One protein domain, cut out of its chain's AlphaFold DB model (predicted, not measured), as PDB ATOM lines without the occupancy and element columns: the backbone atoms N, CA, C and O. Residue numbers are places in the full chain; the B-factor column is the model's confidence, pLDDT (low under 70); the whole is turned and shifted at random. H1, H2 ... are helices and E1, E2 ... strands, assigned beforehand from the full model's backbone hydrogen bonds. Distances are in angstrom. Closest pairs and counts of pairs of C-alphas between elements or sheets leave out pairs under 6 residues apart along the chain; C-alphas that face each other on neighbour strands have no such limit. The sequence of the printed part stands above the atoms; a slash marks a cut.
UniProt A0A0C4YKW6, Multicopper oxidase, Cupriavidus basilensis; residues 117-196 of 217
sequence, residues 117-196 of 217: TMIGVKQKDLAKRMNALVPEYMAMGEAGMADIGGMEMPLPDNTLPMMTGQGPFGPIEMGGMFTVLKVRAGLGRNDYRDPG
ATOM      1  N   THR A 117      96.070 134.279 113.133       80.06
ATOM      2  CA  THR A 117      95.169 133.636 112.168       80.06
ATOM      3  C   THR A 117      94.472 132.445 112.824       80.06
ATOM      4  O   THR A 117      95.127 131.592 113.422       80.06
ATOM      5  N   MET A 118      93.145 132.396 112.716       83.75
ATOM      6  CA  MET A 118      92.321 131.314 113.266       83.75
ATOM      7  C   MET A 118      91.919 130.276 112.207       83.75
ATOM      8  O   MET A 118      91.192 129.330 112.513       83.75
ATOM      9  N   ILE A 119      92.410 130.428 110.974       84.38
ATOM     10  CA  ILE A 119      92.094 129.535 109.856       84.38
ATOM     11  C   ILE A 119      92.609 128.125 110.168       84.38
ATOM     12  O   ILE A 119      93.786 127.934 110.472       84.38
ATOM     13  N   GLY A 120      91.718 127.135 110.087       84.38
ATOM     14  CA  GLY A 120      92.002 125.728 110.377       84.38
ATOM     15  C   GLY A 120      92.036 125.368 111.868       84.38
ATOM     16  O   GLY A 120      92.202 124.194 112.208       84.38
ATOM     17  N   VAL A 121      91.856 126.337 112.771       87.06
ATOM     18  CA  VAL A 121      91.755 126.070 114.211       87.06
ATOM     19  C   VAL A 121      90.340 125.591 114.520       87.06
ATOM     20  O   VAL A 121      89.386 126.335 114.341       87.06
ATOM     21  N   LYS A 122      90.196 124.366 115.038       86.62
ATOM     22  CA  LYS A 122      88.894 123.831 115.473       86.62
ATOM     23  C   LYS A 122      88.421 124.562 116.728       86.62
ATOM     24  O   LYS A 122      88.940 124.309 117.816       86.62
ATOM     25  N   GLN A 123      87.419 125.428 116.602       87.19
ATOM     26  CA  GLN A 123      86.994 126.288 117.716       87.19
ATOM     27  C   GLN A 123      85.782 125.757 118.497       87.19
ATOM     28  O   GLN A 123      85.472 126.300 119.552       87.19
ATOM     29  N   LYS A 124      85.112 124.682 118.053       85.88
ATOM     30  CA  LYS A 124      83.820 124.215 118.616       85.88
ATOM     31  C   LYS A 124      83.798 124.041 120.140       85.88
ATOM     32  O   LYS A 124      82.906 124.564 120.810       85.88
ATOM     33  N   ASP A 125      84.774 123.330 120.700       87.94
ATOM     34  CA  ASP A 125      84.805 123.048 122.142       87.94
ATOM     35  C   ASP A 125      85.133 124.299 122.964       87.94
ATOM     36  O   ASP A 125      84.573 124.508 124.046       87.94
ATOM     37  N   LEU A 126      86.013 125.153 122.432       86.06
ATOM     38  CA  LEU A 126      86.368 126.433 123.034       86.06
ATOM     39  C   LEU A 126      85.180 127.401 122.990       86.06
ATOM     40  O   LEU A 126      84.840 127.981 124.018       86.06
ATOM     41  N   ALA A 127      84.500 127.504 121.848       86.88
ATOM     42  CA  ALA A 127      83.320 128.339 121.648       86.88
ATOM     43  C   ALA A 127      82.196 127.969 122.622       86.88
ATOM     44  O   ALA A 127      81.553 128.853 123.182       86.88
ATOM     45  N   LYS A 128      81.992 126.672 122.894       88.00
ATOM     46  CA  LYS A 128      81.006 126.205 123.881       88.00
ATOM     47  C   LYS A 128      81.329 126.684 125.299       88.00
ATOM     48  O   LYS A 128      80.431 127.099 126.026       88.00
ATOM     49  N   ARG A 129      82.602 126.626 125.700       88.88
ATOM     50  CA  ARG A 129      83.052 127.095 127.025       88.88
ATOM     51  C   ARG A 129      82.999 128.617 127.129       88.88
ATOM     52  O   ARG A 129      82.572 129.135 128.153       88.88
ATOM     53  N   MET A 130      83.395 129.309 126.065       87.56
ATOM     54  CA  MET A 130      83.337 130.766 125.959       87.56
ATOM     55  C   MET A 130      81.901 131.273 126.064       87.56
ATOM     56  O   MET A 130      81.646 132.161 126.867       87.56
ATOM     57  N   ASN A 131      80.955 130.641 125.367       87.81
ATOM     58  CA  ASN A 131      79.538 131.007 125.432       87.81
ATOM     59  C   ASN A 131      78.902 130.809 126.815       87.81
ATOM     60  O   ASN A 131      77.969 131.520 127.170       87.81
ATOM     61  N   ALA A 132      79.419 129.888 127.636       90.56
ATOM     62  CA  ALA A 132      78.954 129.737 129.015       90.56
ATOM     63  C   ALA A 132      79.352 130.924 129.919       90.56
ATOM     64  O   ALA A 132      78.738 131.124 130.965       90.56
ATOM     65  N   LEU A 133      80.379 131.688 129.531       92.62
ATOM     66  CA  LEU A 133      80.881 132.855 130.263       92.62
ATOM     67  C   LEU A 133      80.434 134.176 129.621       92.62
ATOM     68  O   LEU A 133      80.136 135.135 130.325       92.62
ATOM     69  N   VAL A 134      80.402 134.215 128.291       88.75
ATOM     70  CA  VAL A 134      80.048 135.370 127.465       88.75
ATOM     71  C   VAL A 134      79.017 134.895 126.435       88.75
ATOM     72  O   VAL A 134      79.413 134.413 125.376       88.75
ATOM     73  N   PRO A 135      77.708 134.988 126.739       81.38
ATOM     74  CA  PRO A 135      76.633 134.389 125.935       81.38
ATOM     75  C   PRO A 135      76.543 134.849 124.474       81.38
ATOM     76  O   PRO A 135      75.876 134.201 123.674       81.38
ATOM     77  N   GLU A 136      77.197 135.956 124.128       77.62
ATOM     78  CA  GLU A 136      77.207 136.541 122.782       77.62
ATOM     79  C   GLU A 136      78.523 136.271 122.024       77.62
ATOM     80  O   GLU A 136      78.811 136.902 121.008       77.62
ATOM     81  N   TYR A 137      79.361 135.344 122.505       81.12
ATOM     82  CA  TYR A 137      80.624 135.014 121.848       81.12
ATOM     83  C   TYR A 137      80.407 134.236 120.543       81.12
ATOM     84  O   TYR A 137      80.005 133.068 120.532       81.12
ATOM     85  N   MET A 138      80.778 134.863 119.429       81.00
ATOM     86  CA  MET A 138      80.794 134.240 118.109       81.00
ATOM     87  C   MET A 138      82.228 133.870 117.725       81.00
ATOM     88  O   MET A 138      83.109 134.724 117.651       81.00
ATOM     89  N   ALA A 139      82.465 132.574 117.506       81.00
ATOM     90  CA  ALA A 139      83.735 132.083 116.988       81.00
ATOM     91  C   ALA A 139      83.821 132.394 115.492       81.00
ATOM     92  O   ALA A 139      82.931 132.018 114.732       81.00
ATOM     93  N   MET A 140      84.894 133.068 115.085       80.12
ATOM     94  CA  MET A 140      85.054 133.607 113.736       80.12
ATOM     95  C   MET A 140      86.379 133.151 113.117       80.12
ATOM     96  O   MET A 140      87.372 132.936 113.820       80.12
ATOM     97  N   GLY A 141      86.401 133.031 111.787       77.75
ATOM     98  CA  GLY A 141      87.626 132.848 111.006       77.75
ATOM     99  C   GLY A 141      88.172 131.418 110.908       77.75
ATOM    100  O   GLY A 141      89.309 131.273 110.469       77.75
ATOM    101  N   GLU A 142      87.406 130.376 111.270       82.31
ATOM    102  CA  GLU A 142      87.841 128.969 111.131       82.31
ATOM    103  C   GLU A 142      88.071 128.568 109.657       82.31
ATOM    104  O   GLU A 142      89.108 127.962 109.379       82.31
ATOM    105  N   ALA A 143      87.205 128.947 108.702       77.56
ATOM    106  CA  ALA A 143      87.439 128.722 107.262       77.56
ATOM    107  C   ALA A 143      87.707 130.011 106.452       77.56
ATOM    108  O   ALA A 143      87.661 130.009 105.223       77.56
ATOM    109  N   GLY A 144      88.086 131.101 107.128       74.50
ATOM    110  CA  GLY A 144      88.472 132.369 106.502       74.50
ATOM    111  C   GLY A 144      87.383 133.443 106.539       74.50
ATOM    112  O   GLY A 144      86.421 133.349 107.297       74.50
ATOM    113  N   MET A 145      87.576 134.510 105.757       68.62
ATOM    114  CA  MET A 145      86.715 135.700 105.813       68.62
ATOM    115  C   MET A 145      85.334 135.474 105.179       68.62
ATOM    116  O   MET A 145      84.354 136.075 105.617       68.62
ATOM    117  N   ALA A 146      85.239 134.541 104.229       68.06
ATOM    118  CA  ALA A 146      83.986 134.222 103.556       68.06
ATOM    119  C   ALA A 146      82.932 133.589 104.471       68.06
ATOM    120  O   ALA A 146      81.741 133.852 104.306       68.06
ATOM    121  N   ASP A 147      83.354 132.848 105.500       70.75
ATOM    122  CA  ASP A 147      82.445 132.305 106.522       70.75
ATOM    123  C   ASP A 147      81.694 133.410 107.274       70.75
ATOM    124  O   ASP A 147      80.555 133.230 107.700       70.75
ATOM    125  N   ILE A 148      82.337 134.569 107.425       67.19
ATOM    126  CA  ILE A 148      81.784 135.729 108.124       67.19
ATOM    127  C   ILE A 148      80.862 136.529 107.192       67.19
ATOM    128  O   ILE A 148      79.974 137.234 107.663       67.19
ATOM    129  N   GLY A 149      81.014 136.393 105.871       60.88
ATOM    130  CA  GLY A 149      80.220 137.119 104.876       60.88
ATOM    131  C   GLY A 149      78.721 136.841 104.929       60.88
ATOM    132  O   GLY A 149      77.932 137.707 104.562       60.88
ATOM    133  N   GLY A 150      78.320 135.663 105.416       59.69
ATOM    134  CA  GLY A 150      76.914 135.301 105.617       59.69
ATOM    135  C   GLY A 150      76.353 135.643 107.002       59.69
ATOM    136  O   GLY A 150      75.163 135.434 107.232       59.69
ATOM    137  N   MET A 151      77.183 136.127 107.931       63.66
ATOM    138  CA  MET A 151      76.805 136.384 109.322       63.66
ATOM    139  C   MET A 151      76.707 137.890 109.560       63.66
ATOM    140  O   MET A 151      77.698 138.560 109.845       63.66
ATOM    141  N   GLU A 152      75.496 138.431 109.440       60.50
ATOM    142  CA  GLU A 152      75.240 139.836 109.744       60.50
ATOM    143  C   GLU A 152      75.308 140.043 111.263       60.50
ATOM    144  O   GLU A 152      74.437 139.602 112.014       60.50
ATOM    145  N   MET A 153      76.396 140.660 111.725       64.00
ATOM    146  CA  MET A 153      76.570 141.004 113.132       64.00
ATOM    147  C   MET A 153      76.097 142.439 113.372       64.00
ATOM    148  O   MET A 153      76.375 143.307 112.539       64.00
ATOM    149  N   PRO A 154      75.424 142.727 114.501       63.31
ATOM    150  CA  PRO A 154      75.089 144.097 114.861       63.31
ATOM    151  C   PRO A 154      76.382 144.905 115.030       63.31
ATOM    152  O   PRO A 154      77.200 144.631 115.909       63.31
ATOM    153  N   LEU A 155      76.575 145.883 114.149       66.44
ATOM    154  CA  LEU A 155      77.695 146.820 114.170       66.44
ATOM    155  C   LEU A 155      77.234 148.149 114.790       66.44
ATOM    156  O   LEU A 155      76.070 148.513 114.628       66.44
ATOM    157  N   PRO A 156      78.116 148.901 115.475       71.19
ATOM    158  CA  PRO A 156      77.805 150.262 115.903       71.19
ATOM    159  C   PRO A 156      77.427 151.154 114.712       71.19
ATOM    160  O   PRO A 156      78.067 151.066 113.664       71.19
ATOM    161  N   ASP A 157      76.466 152.065 114.893       74.38
ATOM    162  CA  ASP A 157      75.901 152.920 113.828       74.38
ATOM    163  C   ASP A 157      76.943 153.722 113.021       74.38
ATOM    164  O   ASP A 157      76.702 154.117 111.882       74.38
ATOM    165  N   ASN A 158      78.113 153.987 113.605       75.25
ATOM    166  CA  ASN A 158      79.212 154.731 112.991       75.25
ATOM    167  C   ASN A 158      80.276 153.841 112.324       75.25
ATOM    168  O   ASN A 158      81.342 154.340 111.956       75.25
ATOM    169  N   THR A 159      80.025 152.540 112.193       65.25
ATOM    170  CA  THR A 159      80.959 151.584 111.590       65.25
ATOM    171  C   THR A 159      80.529 151.275 110.163       65.25
ATOM    172  O   THR A 159      79.386 150.899 109.913       65.25
ATOM    173  N   LEU A 160      81.449 151.416 109.204       66.31
ATOM    174  CA  LEU A 160      81.203 150.959 107.838       66.31
ATOM    175  C   LEU A 160      80.995 149.437 107.850       66.31
ATOM    176  O   LEU A 160      81.746 148.748 108.547       66.31
ATOM    177  N   PRO A 161      80.045 148.884 107.075       66.12
ATOM    178  CA  PRO A 161      79.808 147.451 107.104       66.12
ATOM    179  C   PRO A 161      81.072 146.697 106.687       66.12
ATOM    180  O   PRO A 161      81.760 147.069 105.733       66.12
ATOM    181  N   MET A 162      81.397 145.638 107.424       65.00
ATOM    182  CA  MET A 162      82.620 144.858 107.200       65.00
ATOM    183  C   MET A 162      82.602 144.147 105.842       65.00
ATOM    184  O   MET A 162      83.646 143.938 105.233       65.00
ATOM    185  N   MET A 163      81.401 143.849 105.347       68.81
ATOM    186  CA  MET A 163      81.124 143.218 104.063       68.81
ATOM    187  C   MET A 163      80.043 144.040 103.368       68.81
ATOM    188  O   MET A 163      79.036 144.385 103.986       68.81
ATOM    189  N   THR A 164      80.240 144.387 102.097       67.75
ATOM    190  CA  THR A 164      79.258 145.174 101.342       67.75
ATOM    191  C   THR A 164      79.268 144.793  99.876       67.75
ATOM    192  O   THR A 164      80.323 144.780  99.244       67.75
ATOM    193  N   GLY A 165      78.077 144.657  99.306       74.31
ATOM    194  CA  GLY A 165      77.904 144.463  97.874       74.31
ATOM    195  C   GLY A 165      77.871 142.992  97.481       74.31
ATOM    196  O   GLY A 165      78.520 142.134  98.074       74.31
ATOM    197  N   GLN A 166      77.088 142.719  96.445       80.19
ATOM    198  CA  GLN A 166      76.927 141.400  95.856       80.19
ATOM    199  C   GLN A 166      77.471 141.452  94.435       80.19
ATOM    200  O   GLN A 166      77.077 142.326  93.674       80.19
ATOM    201  N   GLY A 167      78.361 140.531  94.080       87.56
ATOM    202  CA  GLY A 167      78.842 140.327  92.721       87.56
ATOM    203  C   GLY A 167      78.100 139.192  92.003       87.56
ATOM    204  O   GLY A 167      77.283 138.488  92.605       87.56
ATOM    205  N   PRO A 168      78.418 138.951  90.719       88.94
ATOM    206  CA  PRO A 168      77.788 137.899  89.920       88.94
ATOM    207  C   PRO A 168      78.171 136.482  90.379       88.94
ATOM    208  O   PRO A 168      77.514 135.522  89.990       88.94
ATOM    209  N   PHE A 169      79.210 136.353  91.213       86.81
ATOM    210  CA  PHE A 169      79.746 135.075  91.693       86.81
ATOM    211  C   PHE A 169      79.727 134.921  93.220       86.81
ATOM    212  O   PHE A 169      80.244 133.936  93.730       86.81
ATOM    213  N   GLY A 170      79.158 135.879  93.958       84.75
ATOM    214  CA  GLY A 170      79.188 135.859  95.420       84.75
ATOM    215  C   GLY A 170      79.329 137.247  96.043       84.75
ATOM    216  O   GLY A 170      79.335 138.247  95.317       84.75
ATOM    217  N   PRO A 171      79.404 137.317  97.380       79.69
ATOM    218  CA  PRO A 171      79.594 138.570  98.102       79.69
ATOM    219  C   PRO A 171      80.930 139.238  97.744       79.69
ATOM    220  O   PRO A 171      81.920 138.573  97.441       79.69
ATOM    221  N   ILE A 172      80.959 140.573  97.777       81.19
ATOM    222  CA  ILE A 172      82.180 141.369  97.609       81.19
ATOM    223  C   ILE A 172      82.714 141.716  99.005       81.19
ATOM    224  O   ILE A 172      82.200 142.579  99.714       81.19
ATOM    225  N   GLU A 173      83.766 141.017  99.412       75.75
ATOM    226  CA  GLU A 173      84.227 140.931 100.806       75.75
ATOM    227  C   GLU A 173      85.165 142.070 101.230       75.75
ATOM    228  O   GLU A 173      86.216 141.846 101.826       75.75
ATOM    229  N   MET A 174      84.845 143.307 100.839       76.44
ATOM    230  CA  MET A 174      85.787 144.433 100.936       76.44
ATOM    231  C   MET A 174      85.193 145.694 101.576       76.44
ATOM    232  O   MET A 174      85.751 146.773 101.404       76.44
ATOM    233  N   GLY A 175      84.074 145.571 102.299       71.81
ATOM    234  CA  GLY A 175      83.528 146.586 103.218       71.81
ATOM    235  C   GLY A 175      83.613 148.051 102.765       71.81
ATOM    236  O   GLY A 175      84.166 148.884 103.476       71.81
ATOM    237  N   GLY A 176      83.131 148.370 101.562       72.31
ATOM    238  CA  GLY A 176      83.129 149.724 100.991       72.31
ATOM    239  C   GLY A 176      84.472 150.217 100.435       72.31
ATOM    240  O   GLY A 176      84.523 151.275  99.814       72.31
ATOM    241  N   MET A 177      85.552 149.446 100.584       80.81
ATOM    242  CA  MET A 177      86.911 149.754 100.108       80.81
ATOM    243  C   MET A 177      87.200 149.189  98.709       80.81
ATOM    244  O   MET A 177      88.352 148.919  98.350       80.81
ATOM    245  N   PHE A 178      86.150 149.001  97.914       85.19
ATOM    246  CA  PHE A 178      86.204 148.400  96.591       85.19
ATOM    247  C   PHE A 178      85.301 149.148  95.620       85.19
ATOM    248  O   PHE A 178      84.150 149.455  95.923       85.19
ATOM    249  N   THR A 179      85.822 149.384  94.424       87.94
ATOM    250  CA  THR A 179      85.107 150.000  93.314       87.94
ATOM    251  C   THR A 179      85.042 149.007  92.163       87.94
ATOM    252  O   THR A 179      86.061 148.445  91.770       87.94
ATOM    253  N   VAL A 180      83.855 148.826  91.580       91.06
ATOM    254  CA  VAL A 180      83.700 148.108  90.308       91.06
ATOM    255  C   VAL A 180      83.619 149.122  89.179       91.06
ATOM    256  O   VAL A 180      82.599 149.789  89.001       91.06
ATOM    257  N   LEU A 181      84.675 149.215  88.379       92.44
ATOM    258  CA  LEU A 181      84.665 149.993  87.151       92.44
ATOM    259  C   LEU A 181      83.958 149.202  86.040       92.44
ATOM    260  O   LEU A 181      84.405 148.135  85.615       92.44
ATOM    261  N   LYS A 182      82.850 149.756  85.546       93.56
ATOM    262  CA  LYS A 182      82.008 149.164  84.504       93.56
ATOM    263  C   LYS A 182      82.468 149.633  83.116       93.56
ATOM    264  O   LYS A 182      82.148 150.745  82.711       93.56
ATOM    265  N   VAL A 183      83.157 148.783  82.351       93.69
ATOM    266  CA  VAL A 183      83.592 149.103  80.974       93.69
ATOM    267  C   VAL A 183      82.699 148.382  79.968       93.69
ATOM    268  O   VAL A 183      82.637 147.155  79.969       93.69
ATOM    269  N   ARG A 184      81.953 149.124  79.140       92.38
ATOM    270  CA  ARG A 184      81.105 148.581  78.056       92.38
ATOM    271  C   ARG A 184      80.674 149.667  77.071       92.38
ATOM    272  O   ARG A 184      80.653 150.847  77.408       92.38
ATOM    273  N   ALA A 185      80.292 149.247  75.867       90.25
ATOM    274  CA  ALA A 185      79.704 150.129  74.863       90.25
ATOM    275  C   ALA A 185      78.285 150.582  75.259       90.25
ATOM    276  O   ALA A 185      77.593 149.901  76.014       90.25
ATOM    277  N   GLY A 186      77.841 151.718  74.712       87.50
ATOM    278  CA  GLY A 186      76.465 152.206  74.871       87.50
ATOM    279  C   GLY A 186      76.161 152.910  76.198       87.50
ATOM    280  O   GLY A 186      75.005 153.249  76.434       87.50
ATOM    281  N   LEU A 187      77.165 153.162  77.046       90.31
ATOM    282  CA  LEU A 187      77.003 154.012  78.227       90.31
ATOM    283  C   LEU A 187      76.926 155.485  77.807       90.31
ATOM    284  O   LEU A 187      77.807 155.993  77.111       90.31
ATOM    285  N   GLY A 188      75.859 156.173  78.216       89.25
ATOM    286  CA  GLY A 188      75.700 157.603  77.965       89.25
ATOM    287  C   GLY A 188      76.645 158.437  78.833       89.25
ATOM    288  O   GLY A 188      76.858 158.124  79.999       89.25
ATOM    289  N   ARG A 189      77.168 159.550  78.299       88.12
ATOM    290  CA  ARG A 189      78.117 160.441  79.004       88.12
ATOM    291  C   ARG A 189      77.631 160.923  80.381       88.12
ATOM    292  O   ARG A 189      78.450 161.139  81.262       88.12
ATOM    293  N   ASN A 190      76.320 161.092  80.540       91.50
ATOM    294  CA  ASN A 190      75.675 161.569  81.766       91.50
ATOM    295  C   ASN A 190      74.657 160.545  82.303       91.50
ATOM    296  O   ASN A 190      73.679 160.921  82.948       91.50
ATOM    297  N   ASP A 191      74.830 159.266  81.965       89.44
ATOM    298  CA  ASP A 191      73.962 158.185  82.426       89.44
ATOM    299  C   ASP A 191      74.626 157.448  83.594       89.44
ATOM    300  O   ASP A 191      75.596 156.717  83.409       89.44
ATOM    301  N   TYR A 192      74.104 157.668  84.800       89.12
ATOM    302  CA  TYR A 192      74.618 157.091  86.048       89.12
ATOM    303  C   TYR A 192      73.848 155.844  86.497       89.12
ATOM    304  O   TYR A 192      74.020 155.381  87.625       89.12
ATOM    305  N   ARG A 193      72.953 155.317  85.656       92.25
ATOM    306  CA  ARG A 193      72.226 154.084  85.969       92.25
ATOM    307  C   ARG A 193      73.187 152.901  85.956       92.25
ATOM    308  O   ARG A 193      74.103 152.852  85.142       92.25
ATOM    309  N   ASP A 194      72.937 151.926  86.825       91.12
ATOM    310  CA  ASP A 194      73.689 150.674  86.814       91.12
ATOM    311  C   ASP A 194      73.361 149.876  85.535       91.12
ATOM    312  O   ASP A 194      72.208 149.474  85.347       91.12
ATOM    313  N   PRO A 195      74.339 149.625  84.642       92.25
ATOM    314  CA  PRO A 195      74.131 148.798  83.455       92.25
ATOM    315  C   PRO A 195      74.069 147.292  83.776       92.25
ATOM    316  O   PRO A 195      73.931 146.478  82.859       92.25
ATOM    317  N   GLY A 196      74.226 146.908  85.045       92.94
ATOM    318  CA  GLY A 196      74.230 145.534  85.526       92.94
ATOM    319  C   GLY A 196      75.596 144.846  85.428       92.94
ATOM    320  O   GLY A 196      76.649 145.460  85.197       92.94
TER     321      GLY A 196
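This is residues 117 to 196 of the 217 residues of the protein "Multicopper oxidase" of Cupriavidus basilensis (UniProt A0A0C4YKW6). Little regular structure: a long, strung-out chain, mostly loops, with H1 near one end of the long axis, the short H2 between, and E1 toward the other end. Residues 154 to 159 stick out. The 80 printed residues hold, in order, H1, H2 and E1, only 20 residues in a mixed class. The whole is extended, radius of gyration of the C-alphas 18.5 A, spanning 58 by 29 by 17 A, only just a rod.

H1, residues 124 to 133, H2, residues 146 to 149, and E1, residues 178 to 183, are apart from one another. E1 pairs with no named strand. Residues 166 to 167 pair with 170 to 171, antiparallel. In H1, 5 of 6 O i to N i+4 pairs are within hydrogen-bond range; H2 is too short for any.

H1 begins at C-alpha 124 (83.820, 124.215, 118.616) and is 14.8 A long. H2 measures 4.9 A. E1, 15.8 A, ends at C-alpha 183 (83.592, 149.103, 80.974).

The farthest C-alphas, Leu 133 and Gly 186, are 58.8 A apart. The printed part has no cut. Both links are long. Residues 145 to 146, 148 to 155 and 159 to 164 have pLDDT under 70.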